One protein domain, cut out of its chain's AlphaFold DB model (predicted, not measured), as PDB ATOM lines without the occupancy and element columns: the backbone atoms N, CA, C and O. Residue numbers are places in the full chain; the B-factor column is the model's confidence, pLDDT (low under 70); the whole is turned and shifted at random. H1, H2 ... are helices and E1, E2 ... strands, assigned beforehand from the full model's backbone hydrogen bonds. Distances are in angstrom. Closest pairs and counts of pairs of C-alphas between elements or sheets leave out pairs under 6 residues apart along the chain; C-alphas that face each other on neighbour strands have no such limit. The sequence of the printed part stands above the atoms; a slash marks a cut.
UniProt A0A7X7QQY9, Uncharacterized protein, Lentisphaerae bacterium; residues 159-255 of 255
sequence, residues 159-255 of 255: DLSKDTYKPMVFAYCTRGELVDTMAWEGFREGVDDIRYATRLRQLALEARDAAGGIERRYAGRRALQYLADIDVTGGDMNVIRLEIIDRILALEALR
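What this domain is: This is residues 159 to 255 of the 255 residues of an uncharacterized protein of Lentisphaerae bacterium (UniProt A0A7X7QQY9). Helices H1, H2 and H3 form an up-and-down bundle, each running against the one before; long H1 reaches past it to a small antiparallel strand hairpin, E1 and E2, beyond which residues 160 to 166 stick out. The printed part has 97 residues, with two named strands, then three named helices: mostly helix. It is only just extended, close to loose, with radius of gyration of the C-alphas 19.1 A and spans of 63 by 32 by 18 A.

Where its parts are: E1 is residues 171 to 173, from C-alpha 171 at (14.247, 86.255, -4.827); E2 is 178 to 180. H1, 182 to 209, measures 40.8 A, H2, 214 to 229, 22.2 A, and H3, 237 to 252, 22.4 A, ending at (33.593, 58.409, 7.793).

How they stand to each other: Between E1 and E2, N 172 and O 179 are within hydrogen-bond range, 2.9 A. H1 touches H2 with residues 197 to 209 alone, closest C-alphas Ala 204 and Gly 220, 4.0 A. H1 touches H3, closest C-alphas Leu 200 and Ile 248, 5.4 A, at a shallow tilt of 30 degrees, the same way. In H1, H2 and H3 every O i to N i+4 pair is within hydrogen-bond range.

The domain as a whole: The farthest C-alphas, Asp 163 and Gly 212, are 64.6 A apart. The printed part has no cut and no long link; residue 212 alone has pLDDT under 70.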
ATOM      1  N   ASP A 159      13.420  97.924  -5.471       85.19
ATOM      2  CA  ASP A 159      13.846  98.110  -4.077       85.19
ATOM      3  C   ASP A 159      13.538  99.503  -3.505       85.19
ATOM      4  O   ASP A 159      13.397  99.649  -2.294       85.19
ATOM      5  N   LEU A 160      13.378 100.509  -4.373       87.12
ATOM      6  CA  LEU A 160      13.114 101.906  -4.021       87.12
ATOM      7  C   LEU A 160      11.626 102.282  -4.100       87.12
ATOM      8  O   LEU A 160      11.274 103.453  -4.024       87.12
ATOM      9  N   SER A 161      10.732 101.313  -4.299       88.81
ATOM     10  CA  SER A 161       9.296 101.573  -4.501       88.81
ATOM     11  C   SER A 161       8.527 101.991  -3.245       88.81
ATOM     12  O   SER A 161       7.322 102.234  -3.327       88.81
ATOM     13  N   LYS A 162       9.179 102.027  -2.080       83.56
ATOM     14  CA  LYS A 162       8.553 102.323  -0.792       83.56
ATOM     15  C   LYS A 162       9.461 103.184   0.075       83.56
ATOM     16  O   LYS A 162      10.659 102.939   0.147       83.56
ATOM     17  N   ASP A 163       8.842 104.095   0.818       84.00
ATOM     18  CA  ASP A 163       9.541 105.025   1.715       84.00
ATOM     19  C   ASP A 163       9.847 104.434   3.104       84.00
ATOM     20  O   ASP A 163      10.561 105.044   3.896       84.00
ATOM     21  N   THR A 164       9.278 103.268   3.436       83.00
ATOM     22  CA  THR A 164       9.377 102.658   4.775       83.00
ATOM     23  C   THR A 164      10.257 101.415   4.784       83.00
ATOM     24  O   THR A 164      11.363 101.428   5.317       83.00
ATOM     25  N   TYR A 165       9.759 100.329   4.196       78.19
ATOM     26  CA  TYR A 165      10.454  99.056   4.078       78.19
ATOM     27  C   TYR A 165      10.733  98.767   2.618       78.19
ATOM     28  O   TYR A 165       9.846  98.927   1.775       78.19
ATOM     29  N   LYS A 166      11.923  98.233   2.345       83.69
ATOM     30  CA  LYS A 166      12.206  97.554   1.084       83.69
ATOM     31  C   LYS A 166      11.067  96.561   0.768       83.69
ATOM     32  O   LYS A 166      10.556  95.917   1.694       83.69
ATOM     33  N   PRO A 167      10.650  96.405  -0.501       87.12
ATOM     34  CA  PRO A 167       9.891  95.236  -0.932       87.12
ATOM     35  C   PRO A 167      10.412  93.950  -0.289       87.12
ATOM     36  O   PRO A 167      11.604  93.657  -0.337       87.12
ATOM     37  N   MET A 168       9.513  93.184   0.324       87.88
ATOM     38  CA  MET A 168       9.837  91.896   0.939       87.88
ATOM     39  C   MET A 168       9.957  90.839  -0.164       87.88
ATOM     40  O   MET A 168       9.080  89.994  -0.353       87.88
ATOM     41  N   VAL A 169      11.029  90.959  -0.938       89.06
ATOM     42  CA  VAL A 169      11.375  90.079  -2.046       89.06
ATOM     43  C   VAL A 169      12.674  89.380  -1.700       89.06
ATOM     44  O   VAL A 169      13.702  90.026  -1.516       89.06
ATOM     45  N   PHE A 170      12.607  88.060  -1.549       88.50
ATOM     46  CA  PHE A 170      13.768  87.254  -1.197       88.50
ATOM     47  C   PHE A 170      14.502  86.823  -2.455       88.50
ATOM     48  O   PHE A 170      15.707  86.987  -2.539       88.50
ATOM     49  N   ALA A 171      13.760  86.385  -3.467       90.75
ATOM     50  CA  ALA A 171      14.247  86.255  -4.827       90.75
ATOM     51  C   ALA A 171      13.223  86.852  -5.788       90.75
ATOM     52  O   ALA A 171      12.013  86.893  -5.539       90.75
ATOM     53  N   TYR A 172      13.739  87.348  -6.892       90.06
ATOM     54  CA  TYR A 172      13.019  88.159  -7.840       90.06
ATOM     55  C   TYR A 172      12.444  87.265  -8.955       90.06
ATOM     56  O   TYR A 172      13.180  86.726  -9.774       90.06
ATOM     57  N   CYS A 173      11.122  87.067  -8.993       86.62
ATOM     58  CA  CYS A 173      10.476  86.130  -9.929       86.62
ATOM     59  C   CYS A 173      10.407  86.656 -11.374       86.62
ATOM     60  O   CYS A 173       9.740  87.659 -11.635       86.62
ATOM     61  N   THR A 174      11.018  85.954 -12.329       86.50
ATOM     62  CA  THR A 174      10.906  86.242 -13.771       86.50
ATOM     63  C   THR A 174       9.969  85.243 -14.460       86.50
ATOM     64  O   THR A 174       9.275  84.454 -13.811       86.50
ATOM     65  N   ARG A 175       9.899  85.267 -15.800       85.25
ATOM     66  CA  ARG A 175       9.129  84.286 -16.576       85.25
ATOM     67  C   ARG A 175       9.818  82.916 -16.528       85.25
ATOM     68  O   ARG A 175      10.513  82.542 -17.464       85.25
ATOM     69  N   GLY A 176       9.561  82.168 -15.458       83.88
ATOM     70  CA  GLY A 176       9.987  80.776 -15.287       83.88
ATOM     71  C   GLY A 176      11.254  80.577 -14.457       83.88
ATOM     72  O   GLY A 176      11.571  79.434 -14.146       83.88
ATOM     73  N   GLU A 177      11.937  81.649 -14.057       87.19
ATOM     74  CA  GLU A 177      13.162  81.583 -13.259       87.19
ATOM     75  C   GLU A 177      13.111  82.569 -12.086       87.19
ATOM     76  O   GLU A 177      12.185  83.376 -11.942       87.19
ATOM     77  N   LEU A 178      14.118  82.480 -11.226       90.69
ATOM     78  CA  LEU A 178      14.363  83.426 -10.151       90.69
ATOM     79  C   LEU A 178      15.639  84.200 -10.477       90.69
ATOM     80  O   LEU A 178      16.609  83.632 -10.970       90.69
ATOM     81  N   VAL A 179      15.630  85.497 -10.200       91.75
ATOM     82  CA  VAL A 179      16.846  86.291 -10.064       91.75
ATOM     83  C   VAL A 179      17.193  86.301  -8.586       91.75
ATOM     84  O   VAL A 179      16.448  86.832  -7.757       91.75
ATOM     85  N   ASP A 180      18.313  85.671  -8.265       92.38
ATOM     86  CA  ASP A 180      18.798  85.559  -6.900       92.38
ATOM     87  C   ASP A 180      19.203  86.937  -6.358       92.38
ATOM     88  O   ASP A 180      19.764  87.778  -7.066       92.38
ATOM     89  N   THR A 181      18.896  87.183  -5.087       91.25
ATOM     90  CA  THR A 181      19.402  88.342  -4.340       91.25
ATOM     91  C   THR A 181      20.574  87.914  -3.459       91.25
ATOM     92  O   THR A 181      20.793  86.723  -3.223       91.25
ATOM     93  N   MET A 182      21.307  88.878  -2.897       92.81
ATOM     94  CA  MET A 182      22.351  88.549  -1.925       92.81
ATOM     95  C   MET A 182      21.741  87.920  -0.667       92.81
ATOM     96  O   MET A 182      22.333  87.016  -0.075       92.81
ATOM     97  N   ALA A 183      20.547  88.365  -0.265       91.81
ATOM     98  CA  ALA A 183      19.806  87.738   0.821       91.81
ATOM     99  C   ALA A 183      19.472  86.265   0.514       91.81
ATOM    100  O   ALA A 183      19.694  85.399   1.361       91.81
ATOM    101  N   TRP A 184      18.999  85.956  -0.695       92.75
ATOM    102  CA  TRP A 184      18.672  84.584  -1.094       92.75
ATOM    103  C   TRP A 184      19.881  83.651  -1.080       92.75
ATOM    104  O   TRP A 184      19.790  82.555  -0.524       92.75
ATOM    105  N   GLU A 185      21.026  84.097  -1.597       95.12
ATOM    106  CA  GLU A 185      22.244  83.287  -1.535       95.12
ATOM    107  C   GLU A 185      22.705  83.076  -0.090       95.12
ATOM    108  O   GLU A 185      23.050  81.961   0.292       95.12
ATOM    109  N   GLY A 186      22.603  84.097   0.770       94.94
ATOM    110  CA  GLY A 186      22.828  83.926   2.208       94.94
ATOM    111  C   GLY A 186      21.933  82.841   2.819       94.94
ATOM    112  O   GLY A 186      22.411  81.983   3.560       94.94
ATOM    113  N   PHE A 187      20.644  82.831   2.477       94.19
ATOM    114  CA  PHE A 187      19.695  81.822   2.948       94.19
ATOM    115  C   PHE A 187      20.034  80.416   2.453       94.19
ATOM    116  O   PHE A 187      20.082  79.491   3.263       94.19
ATOM    117  N   ARG A 188      20.290  80.249   1.146       95.38
ATOM    118  CA  ARG A 188      20.697  78.968   0.544       95.38
ATOM    119  C   ARG A 188      21.911  78.390   1.267       95.38
ATOM    120  O   ARG A 188      21.876  77.241   1.705       95.38
ATOM    121  N   GLU A 189      22.933  79.215   1.465       97.19
ATOM    122  CA  GLU A 189      24.158  78.828   2.159       97.19
ATOM    123  C   GLU A 189      23.912  78.489   3.640       97.19
ATOM    124  O   GLU A 189      24.491  77.536   4.162       97.19
ATOM    125  N   GLY A 190      23.018  79.214   4.318       96.06
ATOM    126  CA  GLY A 190      22.625  78.913   5.699       96.06
ATOM    127  C   GLY A 190      21.910  77.566   5.818       96.06
ATOM    128  O   GLY A 190      22.209  76.777   6.714       96.06
ATOM    129  N   VAL A 191      21.017  77.250   4.876       96.88
ATOM    130  CA  VAL A 191      20.352  75.940   4.806       96.88
ATOM    131  C   VAL A 191      21.363  74.819   4.551       96.88
ATOM    132  O   VAL A 191      21.258  73.751   5.160       96.88
ATOM    133  N   ASP A 192      22.368  75.045   3.705       98.19
ATOM    134  CA  ASP A 192      23.446  74.075   3.502       98.19
ATOM    135  C   ASP A 192      24.285  73.873   4.770       98.19
ATOM    136  O   ASP A 192      24.574  72.728   5.123       98.19
ATOM    137  N   ASP A 193      24.582  74.930   5.533       98.25
ATOM    138  CA  ASP A 193      25.249  74.791   6.837       98.25
ATOM    139  C   ASP A 193      24.459  73.877   7.786       98.25
ATOM    140  O   ASP A 193      25.040  73.008   8.440       98.25
ATOM    141  N   ILE A 194      23.127  74.018   7.822       97.81
ATOM    142  CA  ILE A 194      22.246  73.145   8.612       97.81
ATOM    143  C   ILE A 194      22.352  71.692   8.140       97.81
ATOM    144  O   ILE A 194      22.431  70.783   8.972       97.81
ATOM    145  N   ARG A 195      22.372  71.444   6.823       98.25
ATOM    146  CA  ARG A 195      22.511  70.088   6.259       98.25
ATOM    147  C   ARG A 195      23.833  69.447   6.681       98.25
ATOM    148  O   ARG A 195      23.823  68.317   7.175       98.25
ATOM    149  N   TYR A 196      24.944  70.177   6.571       98.56
ATOM    150  CA  TYR A 196      26.259  69.712   7.021       98.56
ATOM    151  C   TYR A 196      26.291  69.457   8.534       98.56
ATOM    152  O   TYR A 196      26.692  68.377   8.968       98.56
ATOM    153  N   ALA A 197      25.806  70.395   9.352       98.25
ATOM    154  CA  ALA A 197      25.767  70.231  10.806       98.25
ATOM    155  C   ALA A 197      24.878  69.053  11.243       98.25
ATOM    156  O   ALA A 197      25.219  68.328  12.183       98.25
ATOM    157  N   THR A 198      23.764  68.824  10.542       98.25
ATOM    158  CA  THR A 198      22.871  67.679  10.769       98.25
ATOM    159  C   THR A 198      23.574  66.368  10.435       98.25
ATOM    160  O   THR A 198      23.545  65.433  11.238       98.25
ATOM    161  N   ARG A 199      24.258  66.301   9.286       98.56
ATOM    162  CA  ARG A 199      25.027  65.118   8.883       98.56
ATOM    163  C   ARG A 199      26.140  64.806   9.880       98.56
ATOM    164  O   ARG A 199      26.269  63.655  10.296       98.56
ATOM    165  N   LEU A 200      26.894  65.821  10.310       98.75
ATOM    166  CA  LEU A 200      27.911  65.666  11.347       98.75
ATOM    167  C   LEU A 200      27.299  65.126  12.641       98.75
ATOM    168  O   LEU A 200      27.821  64.171  13.207       98.75
ATOM    169  N   ARG A 201      26.168  65.689  13.089       98.50
ATOM    170  CA  ARG A 201      25.481  65.231  14.303       98.50
ATOM    171  C   ARG A 201      25.083  63.758  14.208       98.50
ATOM    172  O   ARG A 201      25.317  63.021  15.159       98.50
ATOM    173  N   GLN A 202      24.514  63.324  13.083       98.44
ATOM    174  CA  GLN A 202      24.128  61.925  12.861       98.44
ATOM    175  C   GLN A 202      25.333  60.983  12.956       98.44
ATOM    176  O   GLN A 202      25.327  60.065  13.772       98.44
ATOM    177  N   LEU A 203      26.397  61.260  12.195       98.25
ATOM    178  CA  LEU A 203      27.625  60.460  12.214       98.25
ATOM    179  C   LEU A 203      28.281  60.433  13.596       98.25
ATOM    180  O   LEU A 203      28.767  59.396  14.044       98.25
ATOM    181  N   ALA A 204      28.283  61.569  14.289       98.19
ATOM    182  CA  ALA A 204      28.880  61.688  15.606       98.19
ATOM    183  C   ALA A 204      28.112  60.881  16.665       98.19
ATOM    184  O   ALA A 204      28.741  60.255  17.520       98.19
ATOM    185  N   LEU A 205      26.774  60.851  16.594       98.06
ATOM    186  CA  LEU A 205      25.933  60.011  17.456       98.06
ATOM    187  C   LEU A 205      26.178  58.522  17.187       98.06
ATOM    188  O   LEU A 205      26.447  57.774  18.123       98.06
ATOM    189  N   GLU A 206      26.185  58.108  15.921       96.62
ATOM    190  CA  GLU A 206      26.503  56.727  15.548       96.62
ATOM    191  C   GLU A 206      27.900  56.304  16.024       96.62
ATOM    192  O   GLU A 206      28.076  55.210  16.553       96.62
ATOM    193  N   ALA A 207      28.910  57.165  15.863       96.62
ATOM    194  CA  ALA A 207      30.276  56.884  16.295       96.62
ATOM    195  C   ALA A 207      30.410  56.836  17.824       96.62
ATOM    196  O   ALA A 207      31.124  55.979  18.347       96.62
ATOM    197  N   ARG A 208      29.711  57.721  18.549       96.56
ATOM    198  CA  ARG A 208      29.633  57.719  20.019       96.56
ATOM    199  C   ARG A 208      29.054  56.403  20.545       96.56
ATOM    200  O   ARG A 208      29.569  55.885  21.536       96.56
ATOM    201  N   ASP A 209      28.026  55.889  19.874       94.88
ATOM    202  CA  ASP A 209      27.249  54.721  20.305       94.88
ATOM    203  C   ASP A 209      27.766  53.394  19.711       94.88
ATOM    204  O   ASP A 209      27.250  52.323  20.027       94.88
ATOM    205  N   ALA A 210      28.814  53.438  18.881       90.19
ATOM    206  CA  ALA A 210      29.390  52.260  18.243       90.19
ATOM    207  C   ALA A 210      30.007  51.267  19.250       90.19
ATOM    208  O   ALA A 210      30.771  51.626  20.161       90.19
ATOM    209  N   ALA A 211      29.749  49.978  19.021       81.94
ATOM    210  CA  ALA A 211      30.465  48.892  19.679       81.94
ATOM    211  C   ALA A 211      31.891  48.773  19.099       81.94
ATOM    212  O   ALA A 211      32.068  48.789  17.886       81.94
ATOM    213  N   GLY A 212      32.913  48.628  19.955       67.38
ATOM    214  CA  GLY A 212      34.216  48.092  19.521       67.38
ATOM    215  C   GLY A 212      35.386  49.041  19.208       67.38
ATOM    216  O   GLY A 212      36.349  48.584  18.609       67.38
ATOM    217  N   GLY A 213      35.410  50.304  19.652       83.81
ATOM    218  CA  GLY A 213      36.645  51.108  19.569       83.81
ATOM    219  C   GLY A 213      36.567  52.434  20.318       83.81
ATOM    220  O   GLY A 213      35.726  53.274  20.003       83.81
ATOM    221  N   ILE A 214      37.429  52.637  21.321       93.94
ATOM    222  CA  ILE A 214      37.403  53.865  22.133       93.94
ATOM    223  C   ILE A 214      37.697  55.117  21.293       93.94
ATOM    224  O   ILE A 214      37.039  56.134  21.503       93.94
ATOM    225  N   GLU A 215      38.567  55.005  20.286       93.69
ATOM    226  CA  GLU A 215      38.918  56.100  19.371       93.69
ATOM    227  C   GLU A 215      37.721  56.589  18.555       93.69
ATOM    228  O   GLU A 215      37.436  57.786  18.536       93.69
ATOM    229  N   ARG A 216      36.931  55.678  17.971       94.38
ATOM    230  CA  ARG A 216      35.700  56.037  17.247       94.38
ATOM    231  C   ARG A 216      34.701  56.747  18.163       94.38
ATOM    232  O   ARG A 216      34.136  57.777  17.795       94.38
ATOM    233  N   ARG A 217      34.547  56.259  19.399       96.31
ATOM    234  CA  ARG A 217      33.683  56.906  20.397       96.31
ATOM    235  C   ARG A 217      34.210  58.267  20.849       96.31
ATOM    236  O   ARG A 217      33.412  59.139  21.192       96.31
ATOM    237  N   TYR A 218      35.527  58.460  20.918       96.94
ATOM    238  CA  TYR A 218      36.124  59.764  21.213       96.94
ATOM    239  C   TYR A 218      35.957  60.737  20.052       96.94
ATOM    240  O   TYR A 218      35.544  61.868  20.295       96.94
ATOM    241  N   ALA A 219      36.171  60.301  18.812       96.56
ATOM    242  CA  ALA A 219      35.926  61.120  17.629       96.56
ATOM    243  C   ALA A 219      34.468  61.613  17.582       96.56
ATOM    244  O   ALA A 219      34.231  62.814  17.454       96.56
ATOM    245  N   GLY A 220      33.495  60.719  17.811       97.69
ATOM    246  CA  GLY A 220      32.077  61.092  17.892       97.69
ATOM    247  C   GLY A 220      31.791  62.119  18.995       97.69
ATOM    248  O   GLY A 220      31.146  63.139  18.756       97.69
ATOM    249  N   ARG A 221      32.333  61.919  20.204       98.12
ATOM    250  CA  ARG A 221      32.170  62.882  21.311       98.12
ATOM    251  C   ARG A 221      32.817  64.238  21.029       98.12
ATOM    252  O   ARG A 221      32.200  65.254  21.328       98.12
ATOM    253  N   ARG A 222      34.005  64.272  20.417       98.25
ATOM    254  CA  ARG A 222      34.686  65.519  20.022       98.25
ATOM    255  C   ARG A 222      33.903  66.291  18.962       98.25
ATOM    256  O   ARG A 222      33.824  67.511  19.037       98.25
ATOM    257  N   ALA A 223      33.293  65.596  18.005       98.44
ATOM    258  CA  ALA A 223      32.422  66.223  17.016       98.44
ATOM    259  C   ALA A 223      31.162  66.838  17.655       98.44
ATOM    260  O   ALA A 223      30.795  67.965  17.325       98.44
ATOM    261  N   LEU A 224      30.529  66.136  18.601       98.44
ATOM    262  CA  LEU A 224      29.387  66.671  19.354       98.44
ATOM    263  C   LEU A 224      29.779  67.864  20.230       98.44
ATOM    264  O   LEU A 224      29.030  68.835  20.289       98.44
ATOM    265  N   GLN A 225      30.946  67.804  20.877       98.31
ATOM    266  CA  GLN A 225      31.496  68.927  21.632       98.31
ATOM    267  C   GLN A 225      31.703  70.138  20.721       98.31
ATOM    268  O   GLN A 225      31.220  71.219  21.029       98.31
ATOM    269  N   TYR A 226      32.332  69.939  19.559       98.06
ATOM    270  CA  TYR A 226      32.516  71.011  18.589       98.06
ATOM    271  C   TYR A 226      31.182  71.663  18.211       98.06
ATOM    272  O   TYR A 226      31.067  72.874  18.335       98.06
ATOM    273  N   LEU A 227      30.160  70.878  17.840       97.44
ATOM    274  CA  LEU A 227      28.822  71.401  17.522       97.44
ATOM    275  C   LEU A 227      28.194  72.203  18.677       97.44
ATOM    276  O   LEU A 227      27.471  73.164  18.419       97.44
ATOM    277  N   ALA A 228      28.442  71.813  19.930       95.62
ATOM    278  CA  ALA A 228      27.951  72.539  21.102       95.62
ATOM    279  C   ALA A 228      28.662  73.893  21.294       95.62
ATOM    280  O   ALA A 228      28.022  74.868  21.707       95.62
ATOM    281  N   ASP A 229      29.946  73.955  20.936       95.75
ATOM    282  CA  ASP A 229      30.836  75.096  21.165       95.75
ATOM    283  C   ASP A 229      30.891  76.095  19.993       95.75
ATOM    284  O   ASP A 229      31.471  77.168  20.152       95.75
ATOM    285  N   ILE A 230      30.280  75.797  18.832       94.56
ATOM    286  CA  ILE A 230      30.265  76.718  17.678       94.56
ATOM    287  C   ILE A 230      29.742  78.097  18.102       94.56
ATOM    288  O   ILE A 230      28.602  78.246  18.554       94.56
ATOM    289  N   ASP A 231      30.548  79.128  17.855       93.44
ATOM    290  CA  ASP A 231      30.109  80.516  17.920       93.44
ATOM    291  C   ASP A 231      29.313  80.883  16.656       93.44
ATOM    292  O   ASP A 231      29.848  81.358  15.655       93.44
ATOM    293  N   VAL A 232      28.005  80.631  16.701       89.44
ATOM    294  CA  VAL A 232      27.077  80.913  15.592       89.44
ATOM    295  C   VAL A 232      26.775  82.405  15.404       89.44
ATOM    296  O   VAL A 232      26.173  82.770  14.397       89.44
ATOM    297  N   THR A 233      27.180  83.274  16.339       85.75
ATOM    298  CA  THR A 233      26.917  84.719  16.264       85.75
ATOM    299  C   THR A 233      28.135  85.468  15.729       85.75
ATOM    300  O   THR A 233      28.021  86.228  14.758       85.75
ATOM    301  N   GLY A 234      29.313  85.220  16.303       88.25
ATOM    302  CA  GLY A 234      30.566  85.887  15.952       88.25
ATOM    303  C   GLY A 234      31.418  85.149  14.922       88.25
ATOM    304  O   GLY A 234      32.167  85.796  14.189       88.25
ATOM    305  N   GLY A 235      31.275  83.827  14.804       91.38
ATOM    306  CA  GLY A 235      32.143  82.995  13.975       91.38
ATOM    307  C   GLY A 235      32.047  83.255  12.468       91.38
ATOM    308  O   GLY A 235      31.027  83.720  11.941       91.38
ATOM    309  N   ASP A 236      33.125  82.909  11.760       95.25
ATOM    310  CA  ASP A 236      33.156  82.860  10.299       95.25
ATOM    311  C   ASP A 236      32.471  81.574   9.815       95.25
ATOM    312  O   ASP A 236      32.941  80.460  10.059       95.25
ATOM    313  N   MET A 237      31.348  81.733   9.111       95.56
ATOM    314  CA  MET A 237      30.539  80.608   8.640       95.56
ATOM    315  C   MET A 237      31.271  79.729   7.613       95.56
ATOM    316  O   MET A 237      30.992  78.534   7.527       95.56
ATOM    317  N   ASN A 238      32.228  80.267   6.847       96.50
ATOM    318  CA  ASN A 238      33.034  79.463   5.924       96.50
ATOM    319  C   ASN A 238      33.998  78.558   6.687       96.50
ATOM    320  O   ASN A 238      34.059  77.361   6.412       96.50
ATOM    321  N   VAL A 239      34.701  79.114   7.678       97.62
ATOM    322  CA  VAL A 239      35.612  78.340   8.536       97.62
ATOM    323  C   VAL A 239      34.836  77.265   9.288       97.62
ATOM    324  O   VAL A 239      35.244  76.107   9.298       97.62
ATOM    325  N   ILE A 240      33.677  77.619   9.851       97.94
ATOM    326  CA  ILE A 240      32.812  76.664  10.548       97.94
ATOM    327  C   ILE A 240      32.373  75.532   9.615       97.94
ATOM    328  O   ILE A 240      32.484  74.366   9.988       97.94
ATOM    329  N   ARG A 241      31.918  75.834   8.392       98.06
ATOM    330  CA  ARG A 241      31.522  74.782   7.445       98.06
ATOM    331  C   ARG A 241      32.689  73.856   7.105       98.06
ATOM    332  O   ARG A 241      32.499  72.642   7.094       98.06
ATOM    333  N   LEU A 242      33.878  74.397   6.841       98.50
ATOM    334  CA  LEU A 242      35.060  73.587   6.528       98.50
ATOM    335  C   LEU A 242      35.443  72.669   7.692       98.50
ATOM    336  O   LEU A 242      35.701  71.489   7.477       98.50
ATOM    337  N   GLU A 243      35.382  73.172   8.921       98.38
ATOM    338  CA  GLU A 243      35.663  72.396  10.131       98.38
ATOM    339  C   GLU A 243      34.617  71.286  10.375       98.38
ATOM    340  O   GLU A 243      34.948  70.187  10.836       98.38
ATOM    341  N   ILE A 244      33.347  71.541  10.023       98.69
ATOM    342  CA  ILE A 244      32.285  70.524  10.007       98.69
ATOM    343  C   ILE A 244      32.584  69.447   8.957       98.69
ATOM    344  O   ILE A 244      32.468  68.259   9.264       98.69
ATOM    345  N   ILE A 245      32.964  69.843   7.739       98.75
ATOM    346  CA  ILE A 245      33.298  68.919   6.644       98.75
ATOM    347  C   ILE A 245      34.480  68.032   7.032       98.75
ATOM    348  O   ILE A 245      34.384  66.814   6.900       98.75
ATOM    349  N   ASP A 246      35.552  68.613   7.567       98.69
ATOM    350  CA  ASP A 246      36.726  67.868   8.032       98.69
ATOM    351  C   ASP A 246      36.343  66.784   9.055       98.69
ATOM    352  O   ASP A 246      36.706  65.615   8.917       98.69
ATOM    353  N   ARG A 247      35.481  67.122  10.023       98.50
ATOM    354  CA  ARG A 247      34.980  66.150  11.013       98.50
ATOM    355  C   ARG A 247      34.099  65.071  10.415       98.50
ATOM    356  O   ARG A 247      34.156  63.934  10.883       98.50
ATOM    357  N   ILE A 248      33.271  65.406   9.427       98.69
ATOM    358  CA  ILE A 248      32.469  64.413   8.703       98.69
ATOM    359  C   ILE A 248      33.406  63.398   8.048       98.69
ATOM    360  O   ILE A 248      33.256  62.202   8.294       98.69
ATOM    361  N   LEU A 249      34.405  63.870   7.299       98.56
ATOM    362  CA  LEU A 249      35.371  63.010   6.615       98.56
ATOM    363  C   LEU A 249      36.166  62.147   7.605       98.56
ATOM    364  O   LEU A 249      36.324  60.946   7.390       98.56
ATOM    365  N   ALA A 250      36.602  62.721   8.730       97.12
ATOM    366  CA  ALA A 250      37.312  61.989   9.775       97.12
ATOM    367  C   ALA A 250      36.456  60.877  10.410       97.12
ATOM    368  O   ALA A 250      36.956  59.785  10.675       97.12
ATOM    369  N   LEU A 251      35.164  61.126  10.649       97.00
ATOM    370  CA  LEU A 251      34.247  60.109  11.177       97.00
ATOM    371  C   LEU A 251      33.936  59.019  10.149       97.00
ATOM    372  O   LEU A 251      33.815  57.853  10.522       97.00
ATOM    373  N   GLU A 252      33.814  59.375   8.870       96.25
ATOM    374  CA  GLU A 252      33.593  58.409   7.793       96.25
ATOM    375  C   GLU A 252      34.808  57.501   7.571       96.25
ATOM    376  O   GLU A 252      34.627  56.316   7.313       96.25
ATOM    377  N   ALA A 253      36.030  57.994   7.779       95.00
ATOM    378  CA  ALA A 253      37.242  57.171   7.729       95.00
ATOM    379  C   ALA A 253      37.341  56.128   8.865       95.00
ATOM    380  O   ALA A 253      38.121  55.183   8.768       95.00
ATOM    381  N   LEU A 254      36.568  56.295   9.946       90.56
ATOM    382  CA  LEU A 254      36.519  55.390  11.105       90.56
ATOM    383  C   LEU A 254      35.308  54.441  11.088       90.56
ATOM    384  O   LEU A 254      35.098  53.701  12.060       90.56
ATOM    385  N   ARG A 255      34.460  54.524  10.055       83.88
ATOM    386  CA  ARG A 255      33.248  53.708   9.935       83.88
ATOM    387  C   ARG A 255      33.566  52.259   9.607       83.88
ATOM    388  O   ARG A 255      32.921  51.425  10.288       83.88
TER     389      ARG A 255